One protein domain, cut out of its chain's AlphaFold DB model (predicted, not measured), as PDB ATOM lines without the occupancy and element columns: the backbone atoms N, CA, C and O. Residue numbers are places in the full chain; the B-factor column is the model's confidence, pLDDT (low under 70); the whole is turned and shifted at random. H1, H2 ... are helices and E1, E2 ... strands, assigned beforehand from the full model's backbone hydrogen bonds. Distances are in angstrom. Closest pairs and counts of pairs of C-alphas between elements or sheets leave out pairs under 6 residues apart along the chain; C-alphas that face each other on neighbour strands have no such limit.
ATOM      1  N   LYS A 214     219.923 175.561  93.967       78.62
ATOM      2  CA  LYS A 214     220.308 174.732  92.829       78.62
ATOM      3  C   LYS A 214     219.486 175.129  91.606       78.62
ATOM      4  O   LYS A 214     218.385 175.657  91.731       78.62
ATOM      5  N   LYS A 215     220.029 174.877  90.416       82.88
ATOM      6  CA  LYS A 215     219.395 175.197  89.131       82.88
ATOM      7  C   LYS A 215     219.220 173.929  88.313       82.88
ATOM      8  O   LYS A 215     220.155 173.133  88.216       82.88
ATOM      9  N   ALA A 216     218.053 173.784  87.701       84.44
ATOM     10  CA  ALA A 216     217.757 172.718  86.762       84.44
ATOM     11  C   ALA A 216     217.116 173.256  85.485       84.44
ATOM     12  O   ALA A 216     216.400 174.259  85.492       84.44
ATOM     13  N   PHE A 217     217.371 172.549  84.390       87.19
ATOM     14  CA  PHE A 217     216.960 172.932  83.048       87.19
ATOM     15  C   PHE A 217     216.269 171.764  82.359       87.19
ATOM     16  O   PHE A 217     216.621 170.599  82.573       87.19
ATOM     17  N   ALA A 218     215.290 172.074  81.515       86.25
ATOM     18  CA  ALA A 218     214.681 171.066  80.666       86.25
ATOM     19  C   ALA A 218     215.637 170.613  79.565       86.25
ATOM     20  O   ALA A 218     216.234 171.419  78.852       86.25
ATOM     21  N   VAL A 219     215.734 169.298  79.415       82.38
ATOM     22  CA  VAL A 219     216.475 168.640  78.347       82.38
ATOM     23  C   VAL A 219     215.674 167.474  77.777       82.38
ATOM     24  O   VAL A 219     214.933 166.767  78.466       82.38
ATOM     25  N   ASP A 220     215.849 167.278  76.482       75.00
ATOM     26  CA  ASP A 220     215.335 166.185  75.669       75.00
ATOM     27  C   ASP A 220     216.543 165.593  74.931       75.00
ATOM     28  O   ASP A 220     217.392 166.334  74.439       75.00
ATOM     29  N   GLY A 221     216.638 164.265  74.855       62.72
ATOM     30  CA  GLY A 221     217.721 163.582  74.146       62.72
ATOM     31  C   GLY A 221     217.742 163.795  72.624       62.72
ATOM     32  O   GLY A 221     218.705 163.379  71.990       62.72
ATOM     33  N   ARG A 222     216.709 164.406  72.028       66.44
ATOM     34  CA  ARG A 222     216.577 164.623  70.576       66.44
ATOM     35  C   ARG A 222     216.597 166.090  70.161       66.44
ATOM     36  O   ARG A 222     217.231 166.417  69.162       66.44
ATOM     37  N   TYR A 223     215.918 166.962  70.905       75.56
ATOM     38  CA  TYR A 223     215.629 168.336  70.463       75.56
ATOM     39  C   TYR A 223     216.194 169.433  71.373       75.56
ATOM     40  O   TYR A 223     215.933 170.616  71.141       75.56
ATOM     41  N   ALA A 224     216.962 169.068  72.406       80.69
ATOM     42  CA  ALA A 224     217.610 170.048  73.266       80.69
ATOM     43  C   ALA A 224     218.915 170.568  72.656       80.69
ATOM     44  O   ALA A 224     219.790 169.810  72.229       80.69
ATOM     45  N   HIS A 225     219.077 171.886  72.683       82.00
ATOM     46  CA  HIS A 225     220.267 172.569  72.199       82.00
ATOM     47  C   HIS A 225     220.741 173.607  73.226       82.00
ATOM     48  O   HIS A 225     219.911 174.248  73.870       82.00
ATOM     49  N   PRO A 226     222.063 173.808  73.407       77.44
ATOM     50  CA  PRO A 226     222.561 174.784  74.372       77.44
ATOM     51  C   PRO A 226     222.107 176.205  74.022       77.44
ATOM     52  O   PRO A 226     222.330 176.658  72.896       77.44
ATOM     53  N   LEU A 227     221.562 176.941  74.997       76.38
ATOM     54  CA  LEU A 227     221.211 178.362  74.836       76.38
ATOM     55  C   LEU A 227     222.438 179.213  74.480       76.38
ATOM     56  O   LEU A 227     222.342 180.139  73.678       76.38
ATOM     57  N   LYS A 228     223.628 178.821  74.957       74.69
ATOM     58  CA  LYS A 228     224.907 179.446  74.584       74.69
ATOM     59  C   LYS A 228     225.137 179.483  73.069       74.69
ATOM     60  O   LYS A 228     225.755 180.424  72.581       74.69
ATOM     61  N   LYS A 229     224.613 178.522  72.296       74.81
ATOM     62  CA  LYS A 229     224.723 178.572  70.828       74.81
ATOM     63  C   LYS A 229     223.967 179.763  70.234       74.81
ATOM     64  O   LYS A 229     224.442 180.330  69.260       74.81
ATOM     65  N   LEU A 230     222.856 180.169  70.849       74.88
ATOM     66  CA  LEU A 230     222.130 181.380  70.465       74.88
ATOM     67  C   LEU A 230     222.858 182.642  70.947       74.88
ATOM     68  O   LEU A 230     222.844 183.646  70.250       74.88
ATOM     69  N   SER A 231     223.586 182.583  72.070       70.00
ATOM     70  CA  SER A 231     224.350 183.735  72.580       70.00
ATOM     71  C   SER A 231     225.449 184.255  71.655       70.00
ATOM     72  O   SER A 231     225.797 185.424  71.752       70.00
ATOM     73  N   TYR A 232     225.961 183.442  70.727       70.50
ATOM     74  CA  TYR A 232     226.900 183.935  69.715       70.50
ATOM     75  C   TYR A 232     226.234 184.894  68.722       70.50
ATOM     76  O   TYR A 232     226.844 185.882  68.325       70.50
ATOM     77  N   SER A 233     224.985 184.621  68.348       67.81
ATOM     78  CA  SER A 233     224.186 185.476  67.462       67.81
ATOM     79  C   SER A 233     223.439 186.579  68.226       67.81
ATOM     80  O   SER A 233     223.047 187.575  67.628       67.81
ATOM     81  N   HIS A 234     223.294 186.412  69.545       67.75
ATOM     82  CA  HIS A 234     222.492 187.244  70.449       67.75
ATOM     83  C   HIS A 234     223.219 187.500  71.786       67.75
ATOM     84  O   HIS A 234     222.747 187.099  72.859       67.75
ATOM     85  N   PRO A 235     224.412 188.125  71.770       65.50
ATOM     86  CA  PRO A 235     225.279 188.225  72.947       65.50
ATOM     87  C   PRO A 235     224.747 189.180  74.013       65.50
ATOM     88  O   PRO A 235     225.104 189.050  75.179       65.50
ATOM     89  N   ASN A 236     223.883 190.128  73.659       63.56
ATOM     90  CA  ASN A 236     223.351 191.094  74.622       63.56
ATOM     91  C   ASN A 236     222.157 190.543  75.409       63.56
ATOM     92  O   ASN A 236     221.877 190.997  76.521       63.56
ATOM     93  N   THR A 237     221.468 189.561  74.832       66.25
ATOM     94  CA  THR A 237     220.186 189.052  75.311       66.25
ATOM     95  C   THR A 237     220.300 187.607  75.798       66.25
ATOM     96  O   THR A 237     220.017 187.351  76.963       66.25
ATOM     97  N   CYS A 238     220.831 186.673  74.997       72.00
ATOM     98  CA  CYS A 238     220.959 185.263  75.392       72.00
ATOM     99  C   CYS A 238     222.179 184.959  76.287       72.00
ATOM    100  O   CYS A 238     222.202 183.909  76.922       72.00
ATOM    101  N   SER A 239     223.220 185.805  76.333       68.44
ATOM    102  CA  SER A 239     224.468 185.489  77.073       68.44
ATOM    103  C   SER A 239     224.276 185.321  78.579       68.44
ATOM    104  O   SER A 239     225.093 184.686  79.242       68.44
ATOM    105  N   LYS A 240     223.191 185.884  79.111       64.88
ATOM    106  CA  LYS A 240     222.817 185.801  80.524       64.88
ATOM    107  C   LYS A 240     222.007 184.545  80.853       64.88
ATOM    108  O   LYS A 240     221.676 184.339  82.018       64.88
ATOM    109  N   HIS A 241     221.659 183.735  79.852       65.31
ATOM    110  CA  HIS A 241     220.841 182.541  80.027       65.31
ATOM    111  C   HIS A 241     221.704 181.279  80.027       65.31
ATOM    112  O   HIS A 241     222.278 180.885  79.010       65.31
ATOM    113  N   ASP A 242     221.735 180.617  81.178       68.56
ATOM    114  CA  ASP A 242     222.265 179.266  81.323       68.56
ATOM    115  C   ASP A 242     221.235 178.229  80.834       68.56
ATOM    116  O   ASP A 242     220.025 178.470  80.864       68.56
ATOM    117  N   GLY A 243     221.706 177.054  80.411       77.50
ATOM    118  CA  GLY A 243     220.853 175.902  80.105       77.50
ATOM    119  C   GLY A 243     220.645 175.593  78.619       77.50
ATOM    120  O   GLY A 243     221.491 175.868  77.761       77.50
ATOM    121  N   HIS A 244     219.512 174.951  78.329       84.56
ATOM    122  CA  HIS A 244     219.137 174.460  77.004       84.56
ATOM    123  C   HIS A 244     217.770 175.007  76.591       84.56
ATOM    124  O   HIS A 244     216.906 175.238  77.437       84.56
ATOM    125  N   TYR A 245     217.578 175.182  75.286       86.88
ATOM    126  CA  TYR A 245     216.257 175.354  74.692       86.88
ATOM    127  C   TYR A 245     215.841 174.064  73.989       86.88
ATOM    128  O   TYR A 245     216.677 173.288  73.521       86.88
ATOM    129  N   LEU A 246     214.536 173.861  73.915       89.31
ATOM    130  CA  LEU A 246     213.869 172.773  73.229       89.31
ATOM    131  C   LEU A 246     213.275 173.331  71.941       89.31
ATOM    132  O   LEU A 246     212.599 174.363  71.979       89.31
ATOM    133  N   ARG A 247     213.533 172.669  70.815       89.75
ATOM    134  CA  ARG A 247     212.968 173.056  69.520       89.75
ATOM    135  C   ARG A 247     211.932 172.037  69.064       89.75
ATOM    136  O   ARG A 247     212.309 170.961  68.610       89.75
ATOM    137  N   TYR A 248     210.657 172.403  69.127       86.88
ATOM    138  CA  TYR A 248     209.537 171.550  68.712       86.88
ATOM    139  C   TYR A 248     208.780 172.162  67.542       86.88
ATOM    140  O   TYR A 248     208.690 173.381  67.434       86.88
ATOM    141  N   GLN A 249     208.239 171.337  66.654       85.75
ATOM    142  CA  GLN A 249     207.275 171.800  65.660       85.75
ATOM    143  C   GLN A 249     205.901 172.008  66.301       85.75
ATOM    144  O   GLN A 249     205.577 171.415  67.332       85.75
ATOM    145  N   TYR A 250     205.069 172.835  65.668       80.94
ATOM    146  CA  TYR A 250     203.681 173.052  66.092       80.94
ATOM    147  C   TYR A 250     202.904 171.732  66.267       80.94
ATOM    148  O   TYR A 250     202.191 171.556  67.255       80.94
ATOM    149  N   GLU A 251     203.087 170.777  65.351       79.25
ATOM    150  CA  GLU A 251     202.417 169.472  65.412       79.25
ATOM    151  C   GLU A 251     202.940 168.576  66.546       79.25
ATOM    152  O   GLU A 251     202.149 167.852  67.154       79.25
ATOM    153  N   ASP A 252     204.226 168.675  66.907       78.12
ATOM    154  CA  ASP A 252     204.782 167.928  68.044       78.12
ATOM    155  C   ASP A 252     204.045 168.311  69.334       78.12
ATOM    156  O   ASP A 252     203.614 167.449  70.106       78.12
ATOM    157  N   LEU A 253     203.827 169.614  69.543       75.75
ATOM    158  CA  LEU A 253     203.211 170.134  70.762       75.75
ATOM    159  C   LEU A 253     201.724 169.782  70.894       75.75
ATOM    160  O   LEU A 253     201.246 169.643  72.018       75.75
ATOM    161  N   LYS A 254     200.990 169.570  69.793       69.06
ATOM    162  CA  LYS A 254     199.598 169.075  69.861       69.06
ATOM    163  C   LYS A 254     199.492 167.666  70.439       69.06
ATOM    164  O   LYS A 254     198.450 167.303  70.975       69.06
ATOM    165  N   SER A 255     200.543 166.862  70.295       60.91
ATOM    166  CA  SER A 255     200.568 165.473  70.766       60.91
ATOM    167  C   SER A 255     201.049 165.316  72.213       60.91
ATOM    168  O   SER A 255     201.067 164.198  72.724       60.91
ATOM    169  N   SER A 256     201.384 166.429  72.880       68.00
ATOM    170  CA  SER A 256     202.100 166.491  74.157       68.00
ATOM    171  C   SER A 256     203.491 165.845  74.095       68.00
ATOM    172  O   SER A 256     203.649 164.638  73.923       68.00
ATOM    173  N   VAL A 257     204.529 166.629  74.369       72.25
ATOM    174  CA  VAL A 257     205.921 166.161  74.467       72.25
ATOM    175  C   VAL A 257     206.385 166.118  75.919       72.25
ATOM    176  O   VAL A 257     205.815 166.776  76.789       72.25
ATOM    177  N   SER A 258     207.417 165.327  76.210       80.56
ATOM    178  CA  SER A 258     207.960 165.210  77.568       80.56
ATOM    179  C   SER A 258     209.465 165.001  77.572       80.56
ATOM    180  O   SER A 258     210.036 164.467  76.622       80.56
ATOM    181  N   GLY A 259     210.103 165.380  78.676       77.31
ATOM    182  CA  GLY A 259     211.537 165.199  78.858       77.31
ATOM    183  C   GLY A 259     211.954 165.239  80.321       77.31
ATOM    184  O   GLY A 259     211.150 165.018  81.230       77.31
ATOM    185  N   LYS A 260     213.248 165.470  80.553       83.19
ATOM    186  CA  LYS A 260     213.856 165.444  81.889       83.19
ATOM    187  C   LYS A 260     214.248 166.848  82.328       83.19
ATOM    188  O   LYS A 260     214.679 167.659  81.514       83.19
ATOM    189  N   LEU A 261     214.150 167.100  83.626       83.69
ATOM    190  CA  LEU A 261     214.781 168.240  84.276       83.69
ATOM    191  C   LEU A 261     216.111 167.763  84.867       83.69
ATOM    192  O   LEU A 261     216.134 166.833  85.683       83.69
ATOM    193  N   ILE A 262     217.212 168.370  84.429       82.94
ATOM    194  CA  ILE A 262     218.572 168.029  84.863       82.94
ATOM    195  C   ILE A 262     219.244 169.283  85.415       82.94
ATOM    196  O   ILE A 262     219.155 170.355  84.816       82.94
ATOM    197  N   GLY A 263     219.885 169.152  86.572       77.38
ATOM    198  CA  GLY A 263     220.718 170.187  87.163       77.38
ATOM    199  C   GLY A 263     222.209 169.870  87.066       77.38
ATOM    200  O   GLY A 263     222.608 168.714  86.915       77.38
ATOM    201  N   GLY A 264     223.018 170.926  87.175       65.75
ATOM    202  CA  GLY A 264     224.467 170.897  86.944       65.75
ATOM    203  C   GLY A 264     224.848 171.587  85.630       65.75
ATOM    204  O   GLY A 264     224.060 171.632  84.688       65.75
ATOM    205  N   HIS A 265     226.047 172.167  85.572       49.88
ATOM    206  CA  HIS A 265     226.625 172.711  84.345       49.88
ATOM    207  C   HIS A 265     228.100 172.321  84.249       49.88
ATOM    208  O   HIS A 265     228.858 172.541  85.190       49.88
ATOM    209  N   HIS A 266     228.495 171.795  83.085       42.44
ATOM    210  CA  HIS A 266     229.890 171.664  82.676       42.44
ATOM    211  C   HIS A 266     230.555 173.045  82.673       42.44
ATOM    212  O   HIS A 266     230.323 173.858  81.773       42.44
ATOM    213  N   HIS A 267     231.413 173.301  83.654       36.22
ATOM    214  CA  HIS A 267     232.429 174.335  83.536       36.22
ATOM    215  C   HIS A 267     233.600 173.762  82.736       36.22
ATOM    216  O   HIS A 267     234.546 173.217  83.290       36.22
ATOM    217  N   TYR A 283     222.642 165.849  87.888       70.12
ATOM    218  CA  TYR A 283     221.622 165.302  88.781       70.12
ATOM    219  C   TYR A 283     220.230 165.476  88.176       70.12
ATOM    220  O   TYR A 283     219.818 166.565  87.772       70.12
ATOM    221  N   LYS A 284     219.478 164.377  88.105       76.25
ATOM    222  CA  LYS A 284     218.089 164.383  87.639       76.25
ATOM    223  C   LYS A 284     217.182 164.884  88.761       76.25
ATOM    224  O   LYS A 284     217.213 164.359  89.871       76.25
ATOM    225  N   VAL A 285     216.352 165.879  88.466       77.81
ATOM    226  CA  VAL A 285     215.455 166.488  89.466       77.81
ATOM    227  C   VAL A 285     213.979 166.237  89.190       77.81
ATOM    228  O   VAL A 285     213.160 166.417  90.082       77.81
ATOM    229  N   GLY A 286     213.632 165.807  87.976       80.50
ATOM    230  CA  GLY A 286     212.251 165.514  87.621       80.50
ATOM    231  C   GLY A 286     212.018 165.387  86.122       80.50
ATOM    232  O   GLY A 286     212.937 165.122  85.336       80.50
ATOM    233  N   LYS A 287     210.762 165.592  85.736       78.81
ATOM    234  CA  LYS A 287     210.251 165.562  84.368       78.81
ATOM    235  C   LYS A 287     209.486 166.837  84.055       78.81
ATOM    236  O   LYS A 287     209.004 167.532  84.946       78.81
ATOM    237  N   TYR A 288     209.350 167.104  82.767       82.06
ATOM    238  CA  TYR A 288     208.436 168.116  82.265       82.06
ATOM    239  C   TYR A 288     207.566 167.531  81.154       82.06
ATOM    240  O   TYR A 288     207.945 166.553  80.503       82.06
ATOM    241  N   TYR A 289     206.431 168.178  80.927       80.19
ATOM    242  CA  TYR A 289     205.491 167.920  79.847       80.19
ATOM    243  C   TYR A 289     205.108 169.252  79.209       80.19
ATOM    244  O   TYR A 289     204.924 170.231  79.934       80.19
ATOM    245  N   ILE A 290     204.998 169.300  77.884       78.88
ATOM    246  CA  ILE A 290     204.587 170.489  77.130       78.88
ATOM    247  C   ILE A 290     203.494 170.080  76.158       78.88
ATOM    248  O   ILE A 290     203.682 169.144  75.385       78.88
ATOM    249  N   GLU A 291     202.384 170.800  76.165       73.94
ATOM    250  CA  GLU A 291     201.258 170.572  75.269       73.94
ATOM    251  C   GLU A 291     200.741 171.904  74.732       73.94
ATOM    252  O   GLU A 291     200.687 172.894  75.458       73.94
ATOM    253  N   LEU A 292     200.344 171.935  73.463       72.12
ATOM    254  CA  LEU A 292     199.608 173.050  72.889       72.12
ATOM    255  C   LEU A 292     198.113 172.725  72.889       72.12
ATOM    256  O   LEU A 292     197.646 171.883  72.121       72.12
ATOM    257  N   VAL A 293     197.355 173.425  73.725       67.06
ATOM    258  CA  VAL A 293     195.918 173.218  73.904       67.06
ATOM    259  C   VAL A 293     195.155 174.346  73.222       67.06
ATOM    260  O   VAL A 293     195.445 175.524  73.419       67.06
ATOM    261  N   LYS A 294     194.145 174.004  72.422       67.50
ATOM    262  CA  LYS A 294     193.219 174.996  71.865       67.50
ATOM    263  C   LYS A 294     192.138 175.327  72.894       67.50
ATOM    264  O   LYS A 294     191.441 174.426  73.358       67.50
ATOM    265  N   LYS A 295     191.960 176.611  73.199       55.41
ATOM    266  CA  LYS A 295     190.952 177.110  74.139       55.41
ATOM    267  C   LYS A 295     190.194 178.273  73.516       55.41
ATOM    268  O   LYS A 295     190.760 179.332  73.244       55.41
ATOM    269  N   ASP A 296     188.914 178.048  73.247       63.97
ATOM    270  CA  ASP A 296     188.027 178.981  72.550       63.97
ATOM    271  C   ASP A 296     188.658 179.523  71.244       63.97
ATOM    272  O   ASP A 296     188.722 178.813  70.234       63.97
ATOM    273  N   HIS A 297     189.167 180.761  71.279       57.53
ATOM    274  CA  HIS A 297     189.742 181.502  70.148       57.53
ATOM    275  C   HIS A 297     191.272 181.663  70.187       57.53
ATOM    276  O   HIS A 297     191.828 182.396  69.370       57.53
ATOM    277  N   HIS A 298     191.974 181.024  71.122       60.91
ATOM    278  CA  HIS A 298     193.436 181.082  71.203       60.91
ATOM    279  C   HIS A 298     194.040 179.721  71.556       60.91
ATOM    280  O   HIS A 298     193.346 178.799  71.983       60.91
ATOM    281  N   HIS A 299     195.345 179.582  71.340       69.00
ATOM    282  CA  HIS A 299     196.095 178.443  71.849       69.00
ATOM    283  C   HIS A 299     196.743 178.823  73.188       69.00
ATOM    284  O   HIS A 299     197.093 179.982  73.424       69.00
ATOM    285  N   GLU A 300     196.875 177.848  74.076       72.25
ATOM    286  CA  GLU A 300     197.663 177.929  75.301       72.25
ATOM    287  C   GLU A 300     198.761 176.864  75.225       72.25
ATOM    288  O   GLU A 300     198.494 175.707  74.908       72.25
ATOM    289  N   ILE A 301     199.999 177.246  75.525       74.12
ATOM    290  CA  ILE A 301     201.092 176.311  75.772       74.12
ATOM    291  C   ILE A 301     201.017 175.942  77.249       74.12
ATOM    292  O   ILE A 301     201.277 176.767  78.130       74.12
ATOM    293  N   VAL A 302     200.628 174.704  77.521       72.69
ATOM    294  CA  VAL A 302     200.551 174.141  78.861       72.69
ATOM    295  C   VAL A 302     201.858 173.428  79.168       72.69
ATOM    296  O   VAL A 302     202.254 172.505  78.463       72.69
ATOM    297  N   ILE A 303     202.528 173.841  80.238       74.31
ATOM    298  CA  ILE A 303     203.767 173.222  80.710       74.31
ATOM    299  C   ILE A 303     203.517 172.658  82.087       74.31
ATOM    300  O   ILE A 303     203.119 173.393  82.980       74.31
ATOM    301  N   SER A 304     203.771 171.369  82.271       73.56
ATOM    302  CA  SER A 304     203.631 170.692  83.559       73.56
ATOM    303  C   SER A 304     204.982 170.181  84.020       73.56
ATOM    304  O   SER A 304     205.667 169.499  83.261       73.56
ATOM    305  N   LEU A 305     205.365 170.495  85.252       76.00
ATOM    306  CA  LEU A 305     206.594 170.021  85.877       76.00
ATOM    307  C   LEU A 305     206.243 169.000  86.957       76.00
ATOM    308  O   LEU A 305     205.336 169.225  87.758       76.00
ATOM    309  N   ASP A 306     206.976 167.891  86.968       75.38
ATOM    310  CA  ASP A 306     206.865 166.821  87.957       75.38
ATOM    311  C   ASP A 306     208.243 166.552  88.576       75.38
ATOM    312  O   ASP A 306     209.137 165.968  87.964       75.38
ATOM    313  N   LEU A 307     208.404 167.006  89.810       73.44
ATOM    314  CA  LEU A 307     209.571 166.849  90.669       73.44
ATOM    315  C   LEU A 307     209.404 165.686  91.659       73.44
ATOM    316  O   LEU A 307     210.245 165.528  92.542       73.44
ATOM    317  N   LYS A 308     208.348 164.856  91.567       64.12
ATOM    318  CA  LYS A 308     208.101 163.756  92.526       64.12
ATOM    319  C   LYS A 308     209.237 162.749  92.612       64.12
ATOM    320  O   LYS A 308     209.404 162.129  93.655       64.12
ATOM    321  N   GLU A 309     210.015 162.594  91.545       57.19
ATOM    322  CA  GLU A 309     211.204 161.736  91.552       57.19
ATOM    323  C   GLU A 309     212.296 162.241  92.510       57.19
ATOM    324  O   GLU A 309     213.230 161.498  92.802       57.19
ATOM    325  N   ASN A 310     212.195 163.479  93.008       60.84
ATOM    326  CA  ASN A 310     213.200 164.085  93.859       60.84
ATOM    327  C   ASN A 310     212.593 164.716  95.122       60.84
ATOM    328  O   ASN A 310     212.175 165.873  95.159       60.84
ATOM    329  N   HIS A 311     212.582 163.937  96.203       61.50
ATOM    330  CA  HIS A 311     212.063 164.378  97.494       61.50
ATOM    331  C   HIS A 311     212.984 165.355  98.234       61.50
ATOM    332  O   HIS A 311     212.545 165.905  99.243       61.50
ATOM    333  N   GLU A 312     214.206 165.602  97.760       66.44
ATOM    334  CA  GLU A 312     215.214 166.407  98.464       66.44
ATOM    335  C   GLU A 312     215.047 167.913  98.255       66.44
ATOM    336  O   GLU A 312     215.477 168.695  99.099       66.44
ATOM    337  N   TYR A 313     214.383 168.331  97.177       70.06
ATOM    338  CA  TYR A 313     214.255 169.743  96.822       70.06
ATOM    339  C   TYR A 313     212.805 170.214  96.858       70.06
ATOM    340  O   TYR A 313     211.861 169.429  96.745       70.06
ATOM    341  N   HIS A 314     212.620 171.518  97.029       70.38
ATOM    342  CA  HIS A 314     211.390 172.209  96.659       70.38
ATOM    343  C   HIS A 314     211.720 173.263  95.605       70.38
ATOM    344  O   HIS A 314     212.769 173.903  95.684       70.38
ATOM    345  N   ALA A 315     210.853 173.431  94.607       73.06
ATOM    346  CA  ALA A 315     210.993 174.546  93.683       73.06
ATOM    347  C   ALA A 315     210.786 175.857  94.446       73.06
ATOM    348  O   ALA A 315     209.870 175.954  95.257       73.06
ATOM    349  N   THR A 316     211.639 176.845  94.195       69.06
ATOM    350  CA  THR A 316     211.477 178.233  94.671       69.06
ATOM    351  C   THR A 316     211.150 179.179  93.531       69.06
ATOM    352  O   THR A 316     210.612 180.260  93.750       69.06
ATOM    353  N   LYS A 317     211.460 178.762  92.302       74.25
ATOM    354  CA  LYS A 317     211.097 179.460  91.080       74.25
ATOM    355  C   LYS A 317     211.003 178.463  89.946       74.25
ATOM    356  O   LYS A 317     211.859 177.598  89.799       74.25
ATOM    357  N   ALA A 318     210.014 178.635  89.092       75.75
ATOM    358  CA  ALA A 318     210.004 178.039  87.773       75.75
ATOM    359  C   ALA A 318     209.679 179.121  86.751       75.75
ATOM    360  O   ALA A 318     208.768 179.921  86.953       75.75
ATOM    361  N   ALA A 319     210.478 179.166  85.694       77.38
ATOM    362  CA  ALA A 319     210.429 180.171  84.654       77.38
ATOM    363  C   ALA A 319     210.403 179.484  83.291       77.38
ATOM    364  O   ALA A 319     211.216 178.597  83.019       77.38
ATOM    365  N   VAL A 320     209.490 179.924  82.432       78.69
ATOM    366  CA  VAL A 320     209.388 179.440  81.054       78.69
ATOM    367  C   VAL A 320     209.571 180.597  80.088       78.69
ATOM    368  O   VAL A 320     208.886 181.611  80.207       78.69
ATOM    369  N   TYR A 321     210.432 180.389  79.099       80.06
ATOM    370  CA  TYR A 321     210.652 181.277  77.963       80.06
ATOM    371  C   TYR A 321     210.148 180.600  76.691       80.06
ATOM    372  O   TYR A 321     210.412 179.415  76.485       80.06
ATOM    373  N   VAL A 322     209.437 181.347  75.846       80.44
ATOM    374  CA  VAL A 322     208.872 180.853  74.582       80.44
ATOM    375  C   VAL A 322     209.161 181.856  73.464       80.44
ATOM    376  O   VAL A 322     209.025 183.060  73.671       80.44
ATOM    377  N   GLY A 323     209.527 181.355  72.285       80.38
ATOM    378  CA  GLY A 323     209.634 182.117  71.040       80.38
ATOM    379  C   GLY A 323     209.383 181.246  69.804       80.38
ATOM    380  O   GLY A 323     209.296 180.023  69.911       80.38
ATOM    381  N   CYS A 324     209.267 181.872  68.637       79.25
ATOM    382  CA  CYS A 324     209.144 181.228  67.325       79.25
ATOM    383  C   CYS A 324     210.474 181.051  66.600       79.25
ATOM    384  O   CYS A 324     210.588 180.231  65.692       79.25
ATOM    385  N   ASP A 325     211.485 181.814  66.993       75.19
ATOM    386  CA  ASP A 325     212.830 181.683  66.469       75.19
ATOM    387  C   ASP A 325     213.874 181.969  67.554       75.19
ATOM    388  O   ASP A 325     213.567 182.314  68.702       75.19
ATOM    389  N   GLY A 326     215.133 181.784  67.170       64.00
ATOM    390  CA  GLY A 326     216.265 182.363  67.879       64.00
ATOM    391  C   GLY A 326     216.893 183.524  67.105       64.00
ATOM    392  O   GLY A 326     218.107 183.580  67.123       64.00
ATOM    393  N   GLY A 327     216.118 184.320  66.346       58.06
ATOM    394  CA  GLY A 327     216.532 185.311  65.329       58.06
ATOM    395  C   GLY A 327     216.718 186.766  65.815       58.06
ATOM    396  O   GLY A 327     216.765 187.027  67.005       58.06
ATOM    397  N   SER A 328     216.903 187.741  64.906       49.12
ATOM    398  CA  SER A 328     217.548 189.059  65.167       49.12
ATOM    399  C   SER A 328     217.076 189.842  66.416       49.12
ATOM    400  O   SER A 328     215.886 189.960  66.688       49.12
ATOM    401  N   ASP A 329     218.027 190.453  67.139       50.00
ATOM    402  CA  ASP A 329     217.859 191.096  68.462       50.00
ATOM    403  C   ASP A 329     216.825 192.249  68.549       50.00
ATOM    404  O   ASP A 329     216.604 192.768  69.645       50.00
ATOM    405  N   SER A 330     216.208 192.701  67.448       48.72
ATOM    406  CA  SER A 330     215.488 193.991  67.453       48.72
ATOM    407  C   SER A 330     214.233 194.149  66.593       48.72
ATOM    408  O   SER A 330     213.586 195.184  66.742       48.72
ATOM    409  N   TYR A 331     213.832 193.188  65.755       46.50
ATOM    410  CA  TYR A 331     212.730 193.447  64.807       46.50
ATOM    411  C   TYR A 331     211.436 192.691  65.093       46.50
ATOM    412  O   TYR A 331     210.367 193.285  64.983       46.50
ATOM    413  N   ASP A 332     211.517 191.458  65.586       51.75
ATOM    414  CA  ASP A 332     210.336 190.627  65.784       51.75
ATOM    415  C   ASP A 332     210.274 190.162  67.236       51.75
ATOM    416  O   ASP A 332     211.176 189.501  67.752       51.75
ATOM    417  N   GLY A 333     209.194 190.516  67.935       58.22
ATOM    418  CA  GLY A 333     208.969 190.177  69.346       58.22
ATOM    419  C   GLY A 333     208.785 188.678  69.621       58.22
ATOM    420  O   GLY A 333     208.256 188.328  70.671       58.22
ATOM    421  N   HIS A 334     209.190 187.815  68.689       67.31
ATOM    422  CA  HIS A 334     208.985 186.373  68.655       67.31
ATOM    423  C   HIS A 334     210.281 185.576  68.911       67.31
ATOM    424  O   HIS A 334     210.293 184.372  68.682       67.31
ATOM    425  N   ASN A 335     211.360 186.192  69.410       73.38
ATOM    426  CA  ASN A 335     212.598 185.483  69.775       73.38
ATOM    427  C   ASN A 335     212.581 185.038  71.253       73.38
ATOM    428  O   ASN A 335     212.277 185.831  72.145       73.38
ATOM    429  N   ILE A 336     212.983 183.788  71.524       76.38
ATOM    430  CA  ILE A 336     213.123 183.230  72.882       76.38
ATOM    431  C   ILE A 336     214.045 184.050  73.802       76.38
ATOM    432  O   ILE A 336     213.806 184.104  75.006       76.38
ATOM    433  N   CYS A 337     215.062 184.717  73.263       75.31
ATOM    434  CA  CYS A 337     215.984 185.567  74.013       75.31
ATOM    435  C   CYS A 337     215.581 187.038  74.052       75.31
ATOM    436  O   CYS A 337     216.249 187.827  74.712       75.31
ATOM    437  N   HIS A 338     214.531 187.450  73.343       68.62
ATOM    438  CA  HIS A 338     214.126 188.848  73.333       68.62
ATOM    439  C   HIS A 338     213.873 189.337  74.764       68.62
ATOM    440  O   HIS A 338     213.240 188.646  75.544       68.62
ATOM    441  N   HIS A 339     214.292 190.547  75.138       56.47
ATOM    442  CA  HIS A 339     214.050 191.024  76.505       56.47
ATOM    443  C   HIS A 339     212.562 190.881  76.893       56.47
ATOM    444  O   HIS A 339     212.261 190.301  77.916       56.47
ATOM    445  N   LYS A 340     211.598 191.217  76.022       55.69
ATOM    446  CA  LYS A 340     210.151 191.022  76.301       55.69
ATOM    447  C   LYS A 340     209.648 189.564  76.342       55.69
ATOM    448  O   LYS A 340     208.485 189.381  76.682       55.69
ATOM    449  N   SER A 341     210.454 188.549  76.015       55.03
ATOM    450  CA  SER A 341     210.102 187.131  76.236       55.03
ATOM    451  C   SER A 341     210.316 186.695  77.696       55.03
ATOM    452  O   SER A 341     210.251 185.501  77.996       55.03
ATOM    453  N   TYR A 342     210.563 187.660  78.603       55.75
ATOM    454  CA  TYR A 342     210.674 187.462  80.049       55.75
ATOM    455  C   TYR A 342     209.635 186.468  80.580       55.75
ATOM    456  O   TYR A 342     208.478 186.466  80.154       55.75
ATOM    457  N   PRO A 343     210.040 185.616  81.530       57.22
ATOM    458  CA  PRO A 343     209.363 184.358  81.735       57.22
ATOM    459  C   PRO A 343     208.034 184.532  82.457       57.22
ATOM    460  O   PRO A 343     207.899 185.382  83.339       57.22
ATOM    461  N   TYR A 344     207.107 183.615  82.189       52.91
ATOM    462  CA  TYR A 344     206.059 183.322  83.162       52.91
ATOM    463  C   TYR A 344     206.722 182.656  84.366       52.91
ATOM    464  O   TYR A 344     207.316 181.583  84.232       52.91
ATOM    465  N   GLN A 345     206.679 183.332  85.515       53.53
ATOM    466  CA  GLN A 345     207.256 182.857  86.769       53.53
ATOM    467  C   GLN A 345     206.148 182.361  87.699       53.53
ATOM    468  O   GLN A 345     205.111 183.010  87.829       53.53
ATOM    469  N   ALA A 346     206.386 181.260  88.403       52.94
ATOM    470  CA  ALA A 346     205.710 180.992  89.672       52.94
ATOM    471  C   ALA A 346     206.729 180.520  90.714       52.94
ATOM    472  O   ALA A 346     207.722 179.893  90.331       52.94
ATOM    473  N   VAL A 347     206.486 180.809  92.003       51.69
ATOM    474  CA  VAL A 347     206.283 179.852  93.123       51.69
ATOM    475  C   VAL A 347     206.329 180.619  94.474       51.69
ATOM    476  O   VAL A 347     207.321 181.274  94.780       51.69
ATOM    477  N   GLU A 348     205.284 180.559  95.327       49.69
ATOM    478  CA  GLU A 348     205.250 179.521  96.381       49.69
ATOM    479  C   GLU A 348     203.886 179.090  96.974       49.69
ATOM    480  O   GLU A 348     203.132 179.905  97.500       49.69
ATOM    481  N   GLU A 349     203.695 177.759  97.027       40.97
ATOM    482  CA  GLU A 349     203.401 176.997  98.257       40.97
ATOM    483  C   GLU A 349     204.561 176.017  98.530       40.97
ATOM    484  O   GLU A 349     205.039 175.353  97.599       40.97
ATOM    485  N   LYS A 350     205.021 175.899  99.789       40.50
ATOM    486  CA  LYS A 350     206.074 174.940 100.179       40.50
ATOM    487  C   LYS A 350     205.661 173.516  99.782       40.50
ATOM    488  O   LYS A 350     204.630 173.015 100.218       40.50
ATOM    489  N   GLY A 351     206.515 172.828  99.022       47.16
ATOM    490  CA  GLY A 351     206.381 171.387  98.769       47.16
ATOM    491  C   GLY A 351     205.553 170.983  97.545       47.16
ATOM    492  O   GLY A 351     205.190 169.809  97.436       47.16
ATOM    493  N   LEU A 352     205.277 171.901  96.611       54.97
ATOM    494  CA  LEU A 352     204.727 171.533  95.303       54.97
ATOM    495  C   LEU A 352     205.756 170.733  94.498       54.97
ATOM    496  O   LEU A 352     206.667 171.279  93.878       54.97
ATOM    497  N   ASN A 353     205.583 169.414  94.508       61.81
ATOM    498  CA  ASN A 353     206.329 168.508  93.642       61.81
ATOM    499  C   ASN A 353     205.728 168.453  92.230       61.81
ATOM    500  O   ASN A 353     206.377 167.956  91.328       61.81
ATOM    501  N   GLU A 354     204.504 168.939  92.026       63.53
ATOM    502  CA  GLU A 354     203.850 168.983  90.716       63.53
ATOM    503  C   GLU A 354     203.146 170.316  90.528       63.53
ATOM    504  O   GLU A 354     202.398 170.763  91.405       63.53
ATOM    505  N   PHE A 355     203.355 170.943  89.378       67.12
ATOM    506  CA  PHE A 355     202.680 172.187  89.038       67.12
ATOM    507  C   PHE A 355     202.664 172.418  87.531       67.12
ATOM    508  O   PHE A 355     203.541 171.940  86.811       67.12
ATOM    509  N   SER A 356     201.666 173.171  87.065       65.06
ATOM    510  CA  SER A 356     201.506 173.487  85.651       65.06
ATOM    511  C   SER A 356     201.268 174.973  85.416       65.06
ATOM    512  O   SER A 356     200.673 175.677  86.233       65.06
ATOM    513  N   PHE A 357     201.708 175.428  84.252       66.19
ATOM    514  CA  PHE A 357     201.527 176.771  83.727       66.19
ATOM    515  C   PHE A 357     200.711 176.667  82.453       66.19
ATOM    516  O   PHE A 357     201.022 175.831  81.609       66.19
ATOM    517  N   ALA A 358     199.710 177.525  82.293       67.38
ATOM    518  CA  ALA A 358     199.103 177.781  80.996       67.38
ATOM    519  C   ALA A 358     199.589 179.145  80.517       67.38
ATOM    520  O   ALA A 358     199.339 180.165  81.160       67.38
ATOM    521  N   ILE A 359     200.315 179.150  79.407       70.69
ATOM    522  CA  ILE A 359     200.849 180.354  78.786       70.69
ATOM    523  C   ILE A 359     200.034 180.608  77.532       70.69
ATOM    524  O   ILE A 359     200.034 179.781  76.625       70.69
ATOM    525  N   LYS A 360     199.354 181.754  77.447       72.06
ATOM    526  CA  LYS A 360     198.683 182.142  76.202       72.06
ATOM    527  C   LYS A 360     199.713 182.186  75.076       72.06
ATOM    528  O   LYS A 360     200.697 182.924  75.174       72.06
ATOM    529  N   ASP A 361     199.468 181.436  74.007       73.31
ATOM    530  CA  ASP A 361     200.297 181.455  72.810       73.31
ATOM    531  C   ASP A 361     200.043 182.750  72.031       73.31
ATOM    532  O   ASP A 361     199.219 182.835  71.118       73.31
ATOM    533  N   LYS A 362     200.728 183.809  72.462       70.56
ATOM    534  CA  LYS A 362     200.728 185.110  71.785       70.56
ATOM    535  C   LYS A 362     201.550 185.081  70.499       70.56
ATOM    536  O   LYS A 362     201.421 185.994  69.691       70.56
ATOM    537  N   TYR A 363     202.411 184.078  70.341       70.19
ATOM    538  CA  TYR A 363     203.399 184.037  69.277       70.19
ATOM    539  C   TYR A 363     202.879 183.310  68.036       70.19
ATOM    540  O   TYR A 363     203.264 183.697  66.938       70.19
ATOM    541  N   GLN A 364     201.984 182.325  68.201       74.31
ATOM    542  CA  GLN A 364     201.338 181.579  67.114       74.31
ATOM    543  C   GLN A 364     202.351 181.096  66.073       74.31
ATOM    544  O   GLN A 364     202.204 181.322  64.867       74.31
ATOM    545  N   CYS A 365     203.422 180.467  66.557       77.06
ATOM    546  CA  CYS A 365     204.544 180.075  65.721       77.06
ATOM    547  C   CYS A 365     204.089 179.075  64.657       77.06
ATOM    548  O   CYS A 365     203.468 178.059  64.977       77.06
ATOM    549  N   ARG A 366     204.392 179.382  63.389       70.81
ATOM    550  CA  ARG A 366     203.974 178.570  62.236       70.81
ATOM    551  C   ARG A 366     204.816 177.309  62.068       70.81
ATOM    552  O   ARG A 366     204.258 176.259  61.781       70.81
ATOM    553  N   ASP A 367     206.123 177.418  62.304       77.00
ATOM    554  CA  ASP A 367     207.067 176.330  62.038       77.00
ATOM    555  C   ASP A 367     207.573 175.690  63.333       77.00
ATOM    556  O   ASP A 367     207.255 174.540  63.642       77.00
ATOM    557  N   HIS A 368     208.343 176.446  64.117       83.88
ATOM    558  CA  HIS A 368     209.009 175.944  65.312       83.88
ATOM    559  C   HIS A 368     208.707 176.797  66.538       83.88
ATOM    560  O   HIS A 368     208.673 178.019  66.470       83.88
ATOM    561  N   TYR A 369     208.556 176.128  67.675       86.19
ATOM    562  CA  TYR A 369     208.604 176.716  69.002       86.19
ATOM    563  C   TYR A 369     209.982 176.476  69.601       86.19
ATOM    564  O   TYR A 369     210.492 175.353  69.612       86.19
ATOM    565  N   TYR A 370     210.550 177.542  70.140       87.31
ATOM    566  CA  TYR A 370     211.750 177.549  70.954       87.31
ATOM    567  C   TYR A 370     211.300 177.740  72.398       87.31
ATOM    568  O   TYR A 370     210.768 178.794  72.745       87.31
ATOM    569  N   ILE A 371     211.479 176.718  73.236       85.81
ATOM    570  CA  ILE A 371     211.003 176.721  74.624       85.81
ATOM    571  C   ILE A 371     212.163 176.425  75.568       85.81
ATOM    572  O   ILE A 371     212.836 175.410  75.421       85.81
ATOM    573  N   ALA A 372     212.385 177.271  76.569       86.00
ATOM    574  CA  ALA A 372     213.335 177.007  77.644       86.00
ATOM    575  C   ALA A 372     212.597 176.976  78.980       86.00
ATOM    576  O   ALA A 372     211.823 177.878  79.294       86.00
ATOM    577  N   ILE A 373     212.852 175.935  79.770       85.25
ATOM    578  CA  ILE A 373     212.279 175.767  81.106       85.25
ATOM    579  C   ILE A 373     213.430 175.775  82.103       85.25
ATOM    580  O   ILE A 373     214.368 174.979  82.000       85.25
ATOM    581  N   TYR A 374     213.319 176.671  83.072       84.50
ATOM    582  CA  TYR A 374     214.265 176.881  84.152       84.50
ATOM    583  C   TYR A 374     213.572 176.669  85.491       84.50
ATOM    584  O   TYR A 374     212.482 177.195  85.713       84.50
ATOM    585  N   VAL A 375     214.213 175.929  86.391       81.75
ATOM    586  CA  VAL A 375     213.712 175.697  87.747       81.75
ATOM    587  C   VAL A 375     214.819 175.988  88.753       81.75
ATOM    588  O   VAL A 375     215.897 175.394  88.690       81.75
ATOM    589  N   GLU A 376     214.545 176.884  89.698       79.62
ATOM    590  CA  GLU A 376     215.338 177.042  90.914       79.62
ATOM    591  C   GLU A 376     214.793 176.118  91.985       79.62
ATOM    592  O   GLU A 376     213.589 176.068  92.250       79.62
ATOM    593  N   LEU A 377     215.709 175.383  92.588       79.56
ATOM    594  CA  LEU A 377     215.453 174.372  93.587       79.56
ATOM    595  C   LEU A 377     216.172 174.764  94.867       79.56
ATOM    596  O   LEU A 377     217.334 175.161  94.839       79.56
ATOM    597  N   CYS A 378     215.496 174.600  95.990       75.69
ATOM    598  CA  CYS A 378     216.060 174.821  97.305       75.69
ATOM    599  C   CYS A 378     216.119 173.495  98.062       75.69
ATOM    600  O   CYS A 378     215.145 172.733  98.092       75.69
ATOM    601  N   ASP A 379     217.289 173.196  98.624       70.44
ATOM    602  CA  ASP A 379     217.519 171.987  99.416       70.44
ATOM    603  C   ASP A 379     216.637 171.978 100.674       70.44
ATOM    604  O   ASP A 379     216.532 172.984 101.378       70.44
ATOM    605  N   LYS A 380     215.997 170.841 100.965       63.12
ATOM    606  CA  LYS A 380     215.227 170.643 102.201       63.12
ATOM    607  C   LYS A 380     216.116 170.374 103.421       63.12
ATOM    608  O   LYS A 380     215.626 170.508 104.537       63.12
TER     609      LYS A 380
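Overview. This is residues 214 to 267 and 283 to 380 of the 393 residues of an uncharacterized protein of Fusarium euwallaceae (UniProt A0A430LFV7). One strongly twisted antiparallel sheet rolls round into a loosely formed, flattened barrel: E4, E5, E6 and E9 curve over toward E7, E8 and E10, E1 joins the two walls, and the barrel stays open between E8 and E9. E2 and E3 extend the sheet beside one end of E10, the small helix H1 follows E2 directly and sits by the first residue of E3, His 244, and the hairpin of E5 and E6 reaches outward to Asp 296. The printed part has 152 residues and is mostly strand, with ten named strands and two named helices in the order E1 E2 H1 E3 H2 E4 E5 E6 E7 E8 E9 E10. It is compact, with a radius of gyration of the C-alphas of 14.8 A and spans of 44 by 42 by 28 A.

Arrangement. In the branched sheet, E10, residues 368 to 379, has three neighbours. E1, residues 214 to 219, and E3, residues 244 to 249, lie on one side of it, and E7, residues 313 to 323, on the other side. N 216 and O 375 are 2.9 A apart, N 246 and O 371 2.7 A, and N 319 and O 374 2.8 A, within hydrogen-bond range. E2, residues 224 to 226, is an edge strand beside E3, with N 225 and O 245 at 2.9 A. E4, residues 257 to 263, pairs with E1 through N 217 and O 262, 2.9 A, and with E5, residues 283 to 295, through N 261 and O 286, 2.9 A. E5 and E6, residues 298 to 306, are a hairpin at 159 degrees, with N 291 and O 302 at 2.9 A. The edge strand E9, residues 354 to 360, pairs with E6 through N 303 and O 357, 2.8 A. E7 and the edge strand E8, residues 344 to 346, are a hairpin, with N 318 and O 346 at 2.9 A. The closest C-alphas of E8 and E9, Tyr 344 and Ile 359, are 7.4 A apart. H2, residues 250 to 254, is on the sheet at a height of 5.8 A, over none of its strands; its closest C-alpha to E5 is Leu 253, 4.9 A from Glu 291. H1, residues 227 to 231, only grazes the sheet with residues 227 to 230. In H1 and H2 every O i to N i+4 pair is within hydrogen-bond range.

Along the chain. E1 begins at C-alpha 214, (220.308, 174.732, 92.829). E5 is 36.0 A long, E10 35.4 A, E7 29.0 A and E6 25.8 A; E7 bends by 62 degrees at residue 316. E10 ends at C-alpha 379, (217.519, 171.987, 99.416).

Size, cuts and confidence. The C-alphas farthest apart are those of His 267 and Asp 296, 46.0 A. Residues 268 to 282 are not printed, and C-alphas 267 and 283 are 15.0 A apart across this cut. The links H1 to E3 and E7 to E8 are long. Mean pLDDT of the printed part is 70.4; 62 residues are under 70, among them 326 to 334 and 338 to 358.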